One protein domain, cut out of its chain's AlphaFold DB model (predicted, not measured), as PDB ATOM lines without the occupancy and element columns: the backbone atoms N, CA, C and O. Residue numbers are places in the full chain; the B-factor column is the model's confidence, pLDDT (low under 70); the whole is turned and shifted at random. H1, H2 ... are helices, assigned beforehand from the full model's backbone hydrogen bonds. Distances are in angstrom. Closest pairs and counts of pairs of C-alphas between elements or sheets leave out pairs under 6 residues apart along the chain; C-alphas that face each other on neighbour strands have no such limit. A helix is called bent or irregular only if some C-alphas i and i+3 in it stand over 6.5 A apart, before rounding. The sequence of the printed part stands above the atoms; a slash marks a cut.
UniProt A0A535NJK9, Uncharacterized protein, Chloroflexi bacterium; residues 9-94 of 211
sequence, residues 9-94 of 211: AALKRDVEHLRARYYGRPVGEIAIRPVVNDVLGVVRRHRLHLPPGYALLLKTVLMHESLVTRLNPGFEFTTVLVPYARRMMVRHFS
ATOM      1  N   ALA A   9      -8.197  44.167  -5.417       79.06
ATOM      2  CA  ALA A   9      -6.964  44.593  -4.768       79.06
ATOM      3  C   ALA A   9      -5.975  43.427  -4.633       79.06
ATOM      4  O   ALA A   9      -4.778  43.608  -4.867       79.06
ATOM      5  N   ALA A  10      -6.452  42.223  -4.312       78.94
ATOM      6  CA  ALA A  10      -5.626  41.016  -4.331       78.94
ATOM      7  C   ALA A  10      -5.174  40.647  -5.754       78.94
ATOM      8  O   ALA A  10      -3.989  40.405  -5.967       78.94
ATOM      9  N   LEU A  11      -6.071  40.698  -6.745       83.31
ATOM     10  CA  LEU A  11      -5.723  40.439  -8.145       83.31
ATOM     11  C   LEU A  11      -4.687  41.442  -8.668       83.31
ATOM     12  O   LEU A  11      -3.720  41.048  -9.312       83.31
ATOM     13  N   LYS A  12      -4.855  42.737  -8.365       84.75
ATOM     14  CA  LYS A  12      -3.897  43.778  -8.762       84.75
ATOM     15  C   LYS A  12      -2.506  43.515  -8.182       84.75
ATOM     16  O   LYS A  12      -1.527  43.682  -8.897       84.75
ATOM     17  N   ARG A  13      -2.416  43.085  -6.918       85.88
ATOM     18  CA  ARG A  13      -1.137  42.731  -6.283       85.88
ATOM     19  C   ARG A  13      -0.482  41.523  -6.946       85.88
ATOM     20  O   ARG A  13       0.704  41.590  -7.243       85.88
ATOM     21  N   ASP A  14      -1.242  40.470  -7.231       84.44
ATOM     22  CA  ASP A  14      -0.705  39.263  -7.872       84.44
ATOM     23  C   ASP A  14      -0.246  39.535  -9.316       84.44
ATOM     24  O   ASP A  14       0.804  39.052  -9.737       84.44
ATOM     25  N   VAL A  15      -0.983  40.365 -10.062       85.19
ATOM     26  CA  VAL A  15      -0.585  40.814 -11.407       85.19
ATOM     27  C   VAL A  15       0.662  41.696 -11.351       85.19
ATOM     28  O   VAL A  15       1.550  41.546 -12.186       85.19
ATOM     29  N   GLU A  16       0.765  42.588 -10.365       86.06
ATOM     30  CA  GLU A  16       1.956  43.419 -10.163       86.06
ATOM     31  C   GLU A  16       3.180  42.564  -9.811       86.06
ATOM     32  O   GLU A  16       4.271  42.802 -10.324       86.06
ATOM     33  N   HIS A  17       2.992  41.513  -9.012       86.00
ATOM     34  CA  HIS A  17       4.042  40.550  -8.690       86.00
ATOM     35  C   HIS A  17       4.507  39.781  -9.934       86.00
ATOM     36  O   HIS A  17       5.708  39.635 -10.171       86.00
ATOM     37  N   LEU A  18       3.562  39.352 -10.779       84.25
ATOM     38  CA  LEU A  18       3.857  38.701 -12.053       84.25
ATOM     39  C   LEU A  18       4.605  39.648 -13.006       84.25
ATOM     40  O   LEU A  18       5.578  39.254 -13.647       84.25
ATOM     41  N   ARG A  19       4.191  40.921 -13.058       83.69
ATOM     42  CA  ARG A  19       4.869  41.965 -13.830       83.69
ATOM     43  C   ARG A  19       6.297  42.160 -13.332       83.69
ATOM     44  O   ARG A  19       7.217  42.056 -14.128       83.69
ATOM     45  N   ALA A  20       6.505  42.374 -12.037       82.81
ATOM     46  CA  ALA A  20       7.836  42.581 -11.465       82.81
ATOM     47  C   ALA A  20       8.782  41.388 -11.696       82.81
ATOM     48  O   ALA A  20       9.984  41.575 -11.871       82.81
ATOM     49  N   ARG A  21       8.247  40.160 -11.733       80.94
ATOM     50  CA  ARG A  21       9.033  38.934 -11.926       80.94
ATOM     51  C   ARG A  21       9.560  38.757 -13.354       80.94
ATOM     52  O   ARG A  21      10.655  38.221 -13.527       80.94
ATOM     53  N   TYR A  22       8.793  39.179 -14.359       79.81
ATOM     54  CA  TYR A  22       9.071  38.866 -15.768       79.81
ATOM     55  C   TYR A  22       9.327  40.092 -16.653       79.81
ATOM     56  O   TYR A  22       9.898  39.960 -17.734       79.81
ATOM     57  N   TYR A  23       8.933  41.288 -16.219       74.31
ATOM     58  CA  TYR A  23       9.139  42.526 -16.965       74.31
ATOM     59  C   TYR A  23      10.587  43.016 -16.818       74.31
ATOM     60  O   TYR A  23      11.140  43.020 -15.722       74.31
ATOM     61  N   GLY A  24      11.209  43.432 -17.923       67.81
ATOM     62  CA  GLY A  24      12.592  43.936 -17.938       67.81
ATOM     63  C   GLY A  24      13.681  42.862 -18.045       67.81
ATOM     64  O   GLY A  24      14.847  43.215 -18.190       67.81
ATOM     65  N   ARG A  25      13.326  41.570 -18.038       74.94
ATOM     66  CA  ARG A  25      14.266  40.484 -18.353       74.94
ATOM     67  C   ARG A  25      14.296  40.208 -19.858       74.94
ATOM     68  O   ARG A  25      13.245  40.268 -20.505       74.94
ATOM     69  N   PRO A  26      15.465  39.898 -20.441       71.38
ATOM     70  CA  PRO A  26      15.535  39.500 -21.838       71.38
ATOM     71  C   PRO A  26      14.725  38.216 -22.049       71.38
ATOM     72  O   PRO A  26      14.816  37.265 -21.279       71.38
ATOM     73  N   VAL A  27      13.928  38.186 -23.121       65.44
ATOM     74  CA  VAL A  27      12.988  37.088 -23.425       65.44
ATOM     75  C   VAL A  27      13.686  35.721 -23.505       65.44
ATOM     76  O   VAL A  27      13.057  34.703 -23.240       65.44
ATOM     77  N   GLY A  28      14.985  35.691 -23.827       67.31
ATOM     78  CA  GLY A  28      15.791  34.467 -23.871       67.31
ATOM     79  C   GLY A  28      16.075  33.831 -22.508       67.31
ATOM     80  O   GLY A  28      16.305  32.632 -22.449       67.31
ATOM     81  N   GLU A  29      16.003  34.593 -21.416       68.88
ATOM     82  CA  GLU A  29      16.271  34.107 -20.052       68.88
ATOM     83  C   GLU A  29      14.990  33.683 -19.309       68.88
ATOM     84  O   GLU A  29      15.037  33.230 -18.163       68.88
ATOM     85  N   ILE A  30      13.821  33.840 -19.936       75.25
ATOM     86  CA  ILE A  30      12.526  33.559 -19.313       75.25
ATOM     87  C   ILE A  30      12.064  32.153 -19.695       75.25
ATOM     88  O   ILE A  30      11.567  31.924 -20.794       75.25
ATOM     89  N   ALA A  31      12.136  31.212 -18.756       76.06
ATOM     90  CA  ALA A  31      11.549  29.891 -18.954       76.06
ATOM     91  C   ALA A  31      10.010  29.973 -19.049       76.06
ATOM     92  O   ALA A  31       9.343  30.515 -18.164       76.06
ATOM     93  N   ILE A  32       9.434  29.381 -20.101       75.06
ATOM     94  CA  ILE A  32       7.984  29.411 -20.366       75.06
ATOM     95  C   ILE A  32       7.169  28.635 -19.329       75.06
ATOM     96  O   ILE A  32       6.116  29.112 -18.907       75.06
ATOM     97  N   ARG A  33       7.656  27.475 -18.875       75.19
ATOM     98  CA  ARG A  33       6.960  26.641 -17.877       75.19
ATOM     99  C   ARG A  33       6.582  27.410 -16.606       75.19
ATOM    100  O   ARG A  33       5.400  27.405 -16.261       75.19
ATOM    101  N   PRO A  34       7.524  28.083 -15.911       80.62
ATOM    102  CA  PRO A  34       7.199  28.911 -14.753       80.62
ATOM    103  C   PRO A  34       6.162  29.993 -15.053       80.62
ATOM    104  O   PRO A  34       5.215  30.140 -14.290       80.62
ATOM    105  N   VAL A  35       6.292  30.698 -16.184       82.56
ATOM    106  CA  VAL A  35       5.365  31.778 -16.568       82.56
ATOM    107  C   VAL A  35       3.943  31.250 -16.712       82.56
ATOM    108  O   VAL A  35       2.999  31.822 -16.170       82.56
ATOM    109  N   VAL A  36       3.777  30.140 -17.432       80.38
ATOM    110  CA  VAL A  36       2.465  29.535 -17.662       80.38
ATOM    111  C   VAL A  36       1.849  29.035 -16.356       80.38
ATOM    112  O   VAL A  36       0.660  29.253 -16.115       80.38
ATOM    113  N   ASN A  37       2.648  28.400 -15.499       82.88
ATOM    114  CA  ASN A  37       2.185  27.920 -14.202       82.88
ATOM    115  C   ASN A  37       1.767  29.067 -13.277       82.88
ATOM    116  O   ASN A  37       0.708  28.968 -12.656       82.88
ATOM    117  N   ASP A  38       2.533  30.157 -13.234       84.94
ATOM    118  CA  ASP A  38       2.210  31.337 -12.429       84.94
ATOM    119  C   ASP A  38       0.913  32.000 -12.921       84.94
ATOM    120  O   ASP A  38       0.008  32.260 -12.125       84.94
ATOM    121  N   VAL A  39       0.756  32.189 -14.238       84.69
ATOM    122  CA  VAL A  39      -0.474  32.737 -14.843       84.69
ATOM    123  C   VAL A  39      -1.684  31.859 -14.518       84.69
ATOM    124  O   VAL A  39      -2.715  32.356 -14.062       84.69
ATOM    125  N   LEU A  40      -1.566  30.541 -14.702       83.12
ATOM    126  CA  LEU A  40      -2.624  29.591 -14.353       83.12
ATOM    127  C   LEU A  40      -2.917  29.558 -12.850       83.12
ATOM    128  O   LEU A  40      -4.051  29.282 -12.455       83.12
ATOM    129  N   GLY A  41      -1.908  29.800 -12.015       84.44
ATOM    130  CA  GLY A  41      -2.042  29.932 -10.569       84.44
ATOM    131  C   GLY A  41      -2.911  31.130 -10.200       84.44
ATOM    132  O   GLY A  41      -3.888  30.967  -9.471       84.44
ATOM    133  N   VAL A  42      -2.629  32.304 -10.772       84.81
ATOM    134  CA  VAL A  42      -3.412  33.536 -10.558       84.81
ATOM    135  C   VAL A  42      -4.847  33.371 -11.067       84.81
ATOM    136  O   VAL A  42      -5.797  33.668 -10.341       84.81
ATOM    137  N   VAL A  43      -5.032  32.822 -12.273       84.06
ATOM    138  CA  VAL A  43      -6.364  32.568 -12.857       84.06
ATOM    139  C   VAL A  43      -7.207  31.663 -11.954       84.06
ATOM    140  O   VAL A  43      -8.370  31.970 -11.689       84.06
ATOM    141  N   ARG A  44      -6.618  30.579 -11.430       81.81
ATOM    142  CA  ARG A  44      -7.304  29.649 -10.520       81.81
ATOM    143  C   ARG A  44      -7.582  30.269  -9.152       81.81
ATOM    144  O   ARG A  44      -8.693  30.118  -8.646       81.81
ATOM    145  N   ARG A  45      -6.613  30.991  -8.578       83.19
ATOM    146  CA  ARG A  45      -6.725  31.640  -7.260       83.19
ATOM    147  C   ARG A  45      -7.844  32.678  -7.220       83.19
ATOM    148  O   ARG A  45      -8.580  32.736  -6.242       83.19
ATOM    149  N   HIS A  46      -8.007  33.443  -8.297       83.19
ATOM    150  CA  HIS A  46      -9.025  34.494  -8.403       83.19
ATOM    151  C   HIS A  46     -10.323  34.035  -9.080       83.19
ATOM    152  O   HIS A  46     -11.188  34.864  -9.357       83.19
ATOM    153  N   ARG A  47     -10.467  32.727  -9.354       75.25
ATOM    154  CA  ARG A  47     -11.597  32.125 -10.092       75.25
ATOM    155  C   ARG A  47     -11.967  32.898 -11.363       75.25
ATOM    156  O   ARG A  47     -13.143  33.091 -11.675       75.25
ATOM    157  N   LEU A  48     -10.955  33.356 -12.097       80.19
ATOM    158  CA  LEU A  48     -11.164  34.054 -13.358       80.19
ATOM    159  C   LEU A  48     -11.640  33.053 -14.414       80.19
ATOM    160  O   LEU A  48     -11.050  31.984 -14.585       80.19
ATOM    161  N   HIS A  49     -12.697  33.407 -15.144       75.25
ATOM    162  CA  HIS A  49     -13.142  32.630 -16.295       75.25
ATOM    163  C   HIS A  49     -12.152  32.833 -17.438       75.25
ATOM    164  O   HIS A  49     -12.095  33.908 -18.034       75.25
ATOM    165  N   LEU A  50     -11.364  31.802 -17.738       75.56
ATOM    166  CA  LEU A  50     -10.495  31.805 -18.906       75.56
ATOM    167  C   LEU A  50     -11.347  31.474 -20.143       75.56
ATOM    168  O   LEU A  50     -11.948  30.396 -20.173       75.56
ATOM    169  N   PRO A  51     -11.432  32.355 -21.158       81.25
ATOM    170  CA  PRO A  51     -12.212  32.052 -22.349       81.25
ATOM    171  C   PRO A  51     -11.703  30.766 -23.022       81.25
ATOM    172  O   PRO A  51     -10.487  30.536 -23.064       81.25
ATOM    173  N   PRO A  52     -12.600  29.934 -23.580       74.62
ATOM    174  CA  PRO A  52     -12.265  28.586 -24.044       74.62
ATOM    175  C   PRO A  52     -11.166  28.562 -25.116       74.62
ATOM    176  O   PRO A  52     -10.339  27.651 -25.120       74.62
ATOM    177  N   GLY A  53     -11.083  29.596 -25.961       77.81
ATOM    178  CA  GLY A  53     -10.008  29.733 -26.948       77.81
ATOM    179  C   GLY A  53      -8.609  29.808 -26.321       77.81
ATOM    180  O   GLY A  53      -7.692  29.139 -26.789       77.81
ATOM    181  N   TYR A  54      -8.437  30.547 -25.221       80.38
ATOM    182  CA  TYR A  54      -7.139  30.664 -24.545       80.38
ATOM    183  C   TYR A  54      -6.770  29.397 -23.774       80.38
ATOM    184  O   TYR A  54      -5.606  28.999 -23.769       80.38
ATOM    185  N   ALA A  55      -7.755  28.731 -23.165       78.62
ATOM    186  CA  ALA A  55      -7.542  27.456 -22.485       78.62
ATOM    187  C   ALA A  55      -7.071  26.364 -23.460       78.62
ATOM    188  O   ALA A  55      -6.148  25.610 -23.147       78.62
ATOM    189  N   LEU A  56      -7.671  26.308 -24.654       81.94
ATOM    190  CA  LEU A  56      -7.282  25.370 -25.702       81.94
ATOM    191  C   LEU A  56      -5.858  25.640 -26.197       81.94
ATOM    192  O   LEU A  56      -5.055  24.714 -26.249       81.94
ATOM    193  N   LEU A  57      -5.518  26.899 -26.486       82.06
ATOM    194  CA  LEU A  57      -4.161  27.287 -26.891       82.06
ATOM    195  C   LEU A  57      -3.119  26.878 -25.850       82.06
ATOM    196  O   LEU A  57      -2.090  26.295 -26.188       82.06
ATOM    197  N   LEU A  58      -3.410  27.140 -24.578       79.56
ATOM    198  CA  LEU A  58      -2.518  26.802 -23.482       79.56
ATOM    199  C   LEU A  58      -2.305  25.292 -23.363       79.56
ATOM    200  O   LEU A  58      -1.174  24.833 -23.225       79.56
ATOM    201  N   LYS A  59      -3.388  24.519 -23.478       79.75
ATOM    202  CA  LYS A  59      -3.339  23.055 -23.500       79.75
ATOM    203  C   LYS A  59      -2.495  22.546 -24.669       79.75
ATOM    204  O   LYS A  59      -1.673  21.660 -24.464       79.75
ATOM    205  N   THR A  60      -2.648  23.124 -25.860       82.56
ATOM    206  CA  THR A  60      -1.856  22.760 -27.043       82.56
ATOM    207  C   THR A  60      -0.370  23.040 -26.839       82.56
ATOM    208  O   THR A  60       0.446  22.171 -27.135       82.56
ATOM    209  N   VAL A  61      -0.008  24.202 -26.281       79.81
ATOM    210  CA  VAL A  61       1.394  24.549 -25.984       79.81
ATOM    211  C   VAL A  61       1.990  23.579 -24.963       79.81
ATOM    212  O   VAL A  61       3.059  23.029 -25.214       79.81
ATOM    213  N   LEU A  62       1.282  23.296 -23.864       76.56
ATOM    214  CA  LEU A  62       1.731  22.333 -22.847       76.56
ATOM    215  C   LEU A  62       1.911  20.921 -23.415       76.56
ATOM    216  O   LEU A  62       2.854  20.211 -23.055       76.56
ATOM    217  N   MET A  63       0.996  20.498 -24.286       77.94
ATOM    218  CA  MET A  63       1.029  19.171 -24.896       77.94
ATOM    219  C   MET A  63       2.195  19.048 -25.880       77.94
ATOM    220  O   MET A  63       2.910  18.048 -25.852       77.94
ATOM    221  N   HIS A  64       2.437  20.083 -26.690       78.44
ATOM    222  CA  HIS A  64       3.588  20.140 -27.589       78.44
ATOM    223  C   HIS A  64       4.908  20.171 -26.830       78.44
ATOM    224  O   HIS A  64       5.827  19.441 -27.185       78.44
ATOM    225  N   GLU A  65       5.003  20.967 -25.769       73.44
ATOM    226  CA  GLU A  65       6.198  21.006 -24.934       73.44
ATOM    227  C   GLU A  65       6.492  19.625 -24.333       73.44
ATOM    228  O   GLU A  65       7.609  19.126 -24.432       73.44
ATOM    229  N   SER A  66       5.472  18.955 -23.794       70.88
ATOM    230  CA  SER A  66       5.614  17.615 -23.212       70.88
ATOM    231  C   SER A  66       6.041  16.560 -24.238       70.88
ATOM    232  O   SER A  66       6.795  15.648 -23.900       70.88
ATOM    233  N   LEU A  67       5.566  16.674 -25.480       76.94
ATOM    234  CA  LEU A  67       5.925  15.773 -26.573       76.94
ATOM    235  C   LEU A  67       7.365  16.013 -27.050       76.94
ATOM    236  O   LEU A  67       8.127  15.065 -27.217       76.94
ATOM    237  N   VAL A  68       7.754  17.278 -27.218       70.88
ATOM    238  CA  VAL A  68       9.082  17.660 -27.711       70.88
ATOM    239  C   VAL A  68      10.167  17.374 -26.673       70.88
ATOM    240  O   VAL A  68      11.207  16.836 -27.038       70.88
ATOM    241  N   THR A  69       9.918  17.619 -25.381       70.69
ATOM    242  CA  THR A  69      10.874  17.276 -24.310       70.69
ATOM    243  C   THR A  69      11.115  15.765 -24.202       70.69
ATOM    244  O   THR A  69      12.207  15.347 -23.831       70.69
ATOM    245  N   ARG A  70      10.124  14.924 -24.538       72.00
ATOM    246  CA  ARG A  70      10.302  13.459 -24.575       72.00
ATOM    247  C   ARG A  70      11.136  12.994 -25.768       72.00
ATOM    248  O   ARG A  70      11.818  11.984 -25.655       72.00
ATOM    249  N   LEU A  71      11.056  13.704 -26.891       75.75
ATOM    250  CA  LEU A  71      11.766  13.357 -28.123       75.75
ATOM    251  C   LEU A  71      13.202  13.908 -28.142       75.75
ATOM    252  O   LEU A  71      14.102  13.264 -28.667       75.75
ATOM    253  N   ASN A  72      13.419  15.086 -27.554       68.94
ATOM    254  CA  ASN A  72      14.729  15.703 -27.377       68.94
ATOM    255  C   ASN A  72      14.817  16.369 -25.985       68.94
ATOM    256  O   ASN A  72      14.295  17.475 -25.798       68.94
ATOM    257  N   PRO A  73      15.496  15.733 -25.011       66.56
ATOM    258  CA  PRO A  73      15.629  16.252 -23.647       66.56
ATOM    259  C   PRO A  73      16.386  17.585 -23.546       66.56
ATOM    260  O   PRO A  73      16.233  18.286 -22.551       66.56
ATOM    261  N   GLY A  74      17.192  17.940 -24.555       65.94
ATOM    262  CA  GLY A  74      17.960  19.190 -24.612       65.94
ATOM    263  C   GLY A  74      17.243  20.341 -25.323       65.94
ATOM    264  O   GLY A  74      17.852  21.375 -25.577       65.94
ATOM    265  N   PHE A  75      15.974  20.173 -25.705       67.06
ATOM    266  CA  PHE A  75      15.234  21.199 -26.436       67.06
ATOM    267  C   PHE A  75      14.729  22.319 -25.515       67.06
ATOM    268  O   PHE A  75      13.827  22.118 -24.698       67.06
ATOM    269  N   GLU A  76      15.245  23.535 -25.705       69.06
ATOM    270  CA  GLU A  76      14.780  24.728 -24.996       69.06
ATOM    271  C   GLU A  76      13.677  25.460 -25.770       69.06
ATOM    272  O   GLU A  76      13.940  26.205 -26.716       69.06
ATOM    273  N   PHE A  77      12.427  25.317 -25.321       70.56
ATOM    274  CA  PHE A  77      11.245  25.949 -25.934       70.56
ATOM    275  C   PHE A  77      11.360  27.488 -26.024       70.56
ATOM    276  O   PHE A  77      10.792  28.125 -26.915       70.56
ATOM    277  N   THR A  78      12.148  28.089 -25.128       71.19
ATOM    278  CA  THR A  78      12.456  29.522 -25.074       71.19
ATOM    279  C   THR A  78      13.119  30.026 -26.351       71.19
ATOM    280  O   THR A  78      12.693  31.038 -26.905       71.19
ATOM    281  N   THR A  79      14.100  29.290 -26.874       72.31
ATOM    282  CA  THR A  79      14.877  29.693 -28.059       72.31
ATOM    283  C   THR A  79      14.007  29.832 -29.309       72.31
ATOM    284  O   THR A  79      14.199  30.747 -30.110       72.31
ATOM    285  N   VAL A  80      12.984  28.986 -29.433       76.25
ATOM    286  CA  VAL A  80      12.035  29.010 -30.552       76.25
ATOM    287  C   VAL A  80      10.994  30.114 -30.388       76.25
ATOM    288  O   VAL A  80      10.596  30.729 -31.375       76.25
ATOM    289  N   LEU A  81      10.568  30.419 -29.162       76.00
ATOM    290  CA  LEU A  81       9.548  31.440 -28.898       76.00
ATOM    291  C   LEU A  81      10.075  32.877 -28.942       76.00
ATOM    292  O   LEU A  81       9.335  33.771 -29.360       76.00
ATOM    293  N   VAL A  82      11.336  33.111 -28.568       78.88
ATOM    294  CA  VAL A  82      11.995  34.433 -28.599       78.88
ATOM    295  C   VAL A  82      11.751  35.206 -29.910       78.88
ATOM    296  O   VAL A  82      11.282  36.347 -29.842       78.88
ATOM    297  N   PRO A  83      11.990  34.648 -31.116       81.12
ATOM    298  CA  PRO A  83      11.774  35.378 -32.367       81.12
ATOM    299  C   PRO A  83      10.295  35.672 -32.669       81.12
ATOM    300  O   PRO A  83      10.000  36.637 -33.382       81.12
ATOM    301  N   TYR A  84       9.353  34.877 -32.153       79.31
ATOM    302  CA  TYR A  84       7.916  35.152 -32.283       79.31
ATOM    303  C   TYR A  84       7.470  36.246 -31.314       79.31
ATOM    304  O   TYR A  84       6.794  37.187 -31.729       79.31
ATOM    305  N   ALA A  85       7.917  36.175 -30.058       76.62
ATOM    306  CA  ALA A  85       7.672  37.201 -29.052       76.62
ATOM    307  C   ALA A  85       8.230  38.558 -29.503       76.62
ATOM    308  O   ALA A  85       7.519  39.558 -29.464       76.62
ATOM    309  N   ARG A  86       9.453  38.589 -30.052       78.62
ATOM    310  CA  ARG A  86      10.059  39.806 -30.611       78.62
ATOM    311  C   ARG A  86       9.235  40.383 -31.764       78.62
ATOM    312  O   ARG A  86       8.969  41.581 -31.775       78.62
ATOM    313  N   ARG A  87       8.783  39.550 -32.711       80.25
ATOM    314  CA  ARG A  87       7.906  39.988 -33.817       80.25
ATOM    315  C   ARG A  87       6.572  40.540 -33.312       80.25
ATOM    316  O   ARG A  87       6.086  41.538 -33.838       80.25
ATOM    317  N   MET A  88       5.999  39.925 -32.280       75.31
ATOM    318  CA  MET A  88       4.756  40.382 -31.666       75.31
ATOM    319  C   MET A  88       4.942  41.703 -30.912       75.31
ATOM    320  O   MET A  88       4.140  42.613 -31.108       75.31
ATOM    321  N   MET A  89       6.013  41.844 -30.128       73.19
ATOM    322  CA  MET A  89       6.363  43.095 -29.450       73.19
ATOM    323  C   MET A  89       6.567  44.221 -30.456       73.19
ATOM    324  O   MET A  89       5.961  45.271 -30.302       73.19
ATOM    325  N   VAL A  90       7.324  43.992 -31.534       75.38
ATOM    326  CA  VAL A  90       7.501  44.990 -32.601       75.38
ATOM    327  C   VAL A  90       6.163  45.355 -33.243       75.38
ATOM    328  O   VAL A  90       5.922  46.524 -33.507       75.38
ATOM    329  N   ARG A  91       5.249  44.400 -33.456       71.81
ATOM    330  CA  ARG A  91       3.927  44.689 -34.034       71.81
ATOM    331  C   ARG A  91       3.010  45.471 -33.089       71.81
ATOM    332  O   ARG A  91       2.209  46.269 -33.564       71.81
ATOM    333  N   HIS A  92       3.103  45.237 -31.781       64.56
ATOM    334  CA  HIS A  92       2.263  45.894 -30.774       64.56
ATOM    335  C   HIS A  92       2.818  47.257 -30.327       64.56
ATOM    336  O   HIS A  92       2.046  48.178 -30.093       64.56
ATOM    337  N   PHE A  93       4.145  47.398 -30.270       61.38
ATOM    338  CA  PHE A  93       4.853  48.649 -29.968       61.38
ATOM    339  C   PHE A  93       5.218  49.460 -31.222       61.38
ATOM    340  O   PHE A  93       5.828  50.520 -31.110       61.38
ATOM    341  N   SER A  94       4.856  48.992 -32.420       61.38
ATOM    342  CA  SER A  94       5.067  49.750 -33.653       61.38
ATOM    343  C   SER A  94       4.230  51.041 -33.635       61.38
ATOM    344  O   SER A  94       3.009  50.971 -33.449       61.38
TER     345      SER A  94
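This is residues 9 to 94 of the 211 residues of an uncharacterized protein of Chloroflexi bacterium (UniProt A0A535NJK9). The longest helix, H3, runs beside a helical hairpin of H1 and H2, near H2 and apart from H1; after H3 a tight link folds back into H4, which starts close to H2, and residues 87 to 94, of which 87 to 93 belong to H4, stick out. The four helices have few contacts, and this is a loose arrangement. The printed part has 86 residues, with four named helices in the order H1, H2, H3, H4 and no named strand, class all helix. It is only just loose, close to compact, with a radius of gyration of the C-alphas of 14.4 A and spans of 42 by 29 by 22 A.

Start at H3, residues 52 to 71; it and H2, residues 32 to 45, are near each other. H2 touches H1, residues 9 to 22, with residues 38 to 42 alone, and the closest C-alphas, of Asp 14 and Val 42, are 6.9 A apart. This hairpin has a shallow tilt of 3 degrees, opposite ways. H4, residues 77 to 93, is close to H3 but not clearly touching, with the closest C-alphas, of Glu 65 and Phe 77, 7.1 A apart. H4 is also close to H2 but not clearly touching, the closest C-alphas, of Ile 32 and Thr 78, being 6.5 A apart. H1 is apart from H3 and H4. Each O i to N i+4 pair is within hydrogen-bond range in H1, H2 and H3, and 11 of 13 in H4.

Find C-alpha 52 at (-12.265, 28.586, -24.044); H3 runs 28.7 A from there. H1 begins at C-alpha 9, (-6.964, 44.593, -4.768), and spans 20.3 A; H2 spans 19.8 A. H4 spans 23.9 A, to C-alpha 93 at (4.853, 48.649, -29.968); it has a kink of 30 degrees near residue 84 and is only just irregular, C-alphas 80 and 83 being 6.6 A apart.

The two C-alphas farthest apart, of Ala 9 and Leu 71, are 43.3 A apart. The printed part has no cut and no long link; H3 to H4 is tight. Look for pLDDT under 70 at residues 24, 27 to 29, 72 to 76 and 92 to 94.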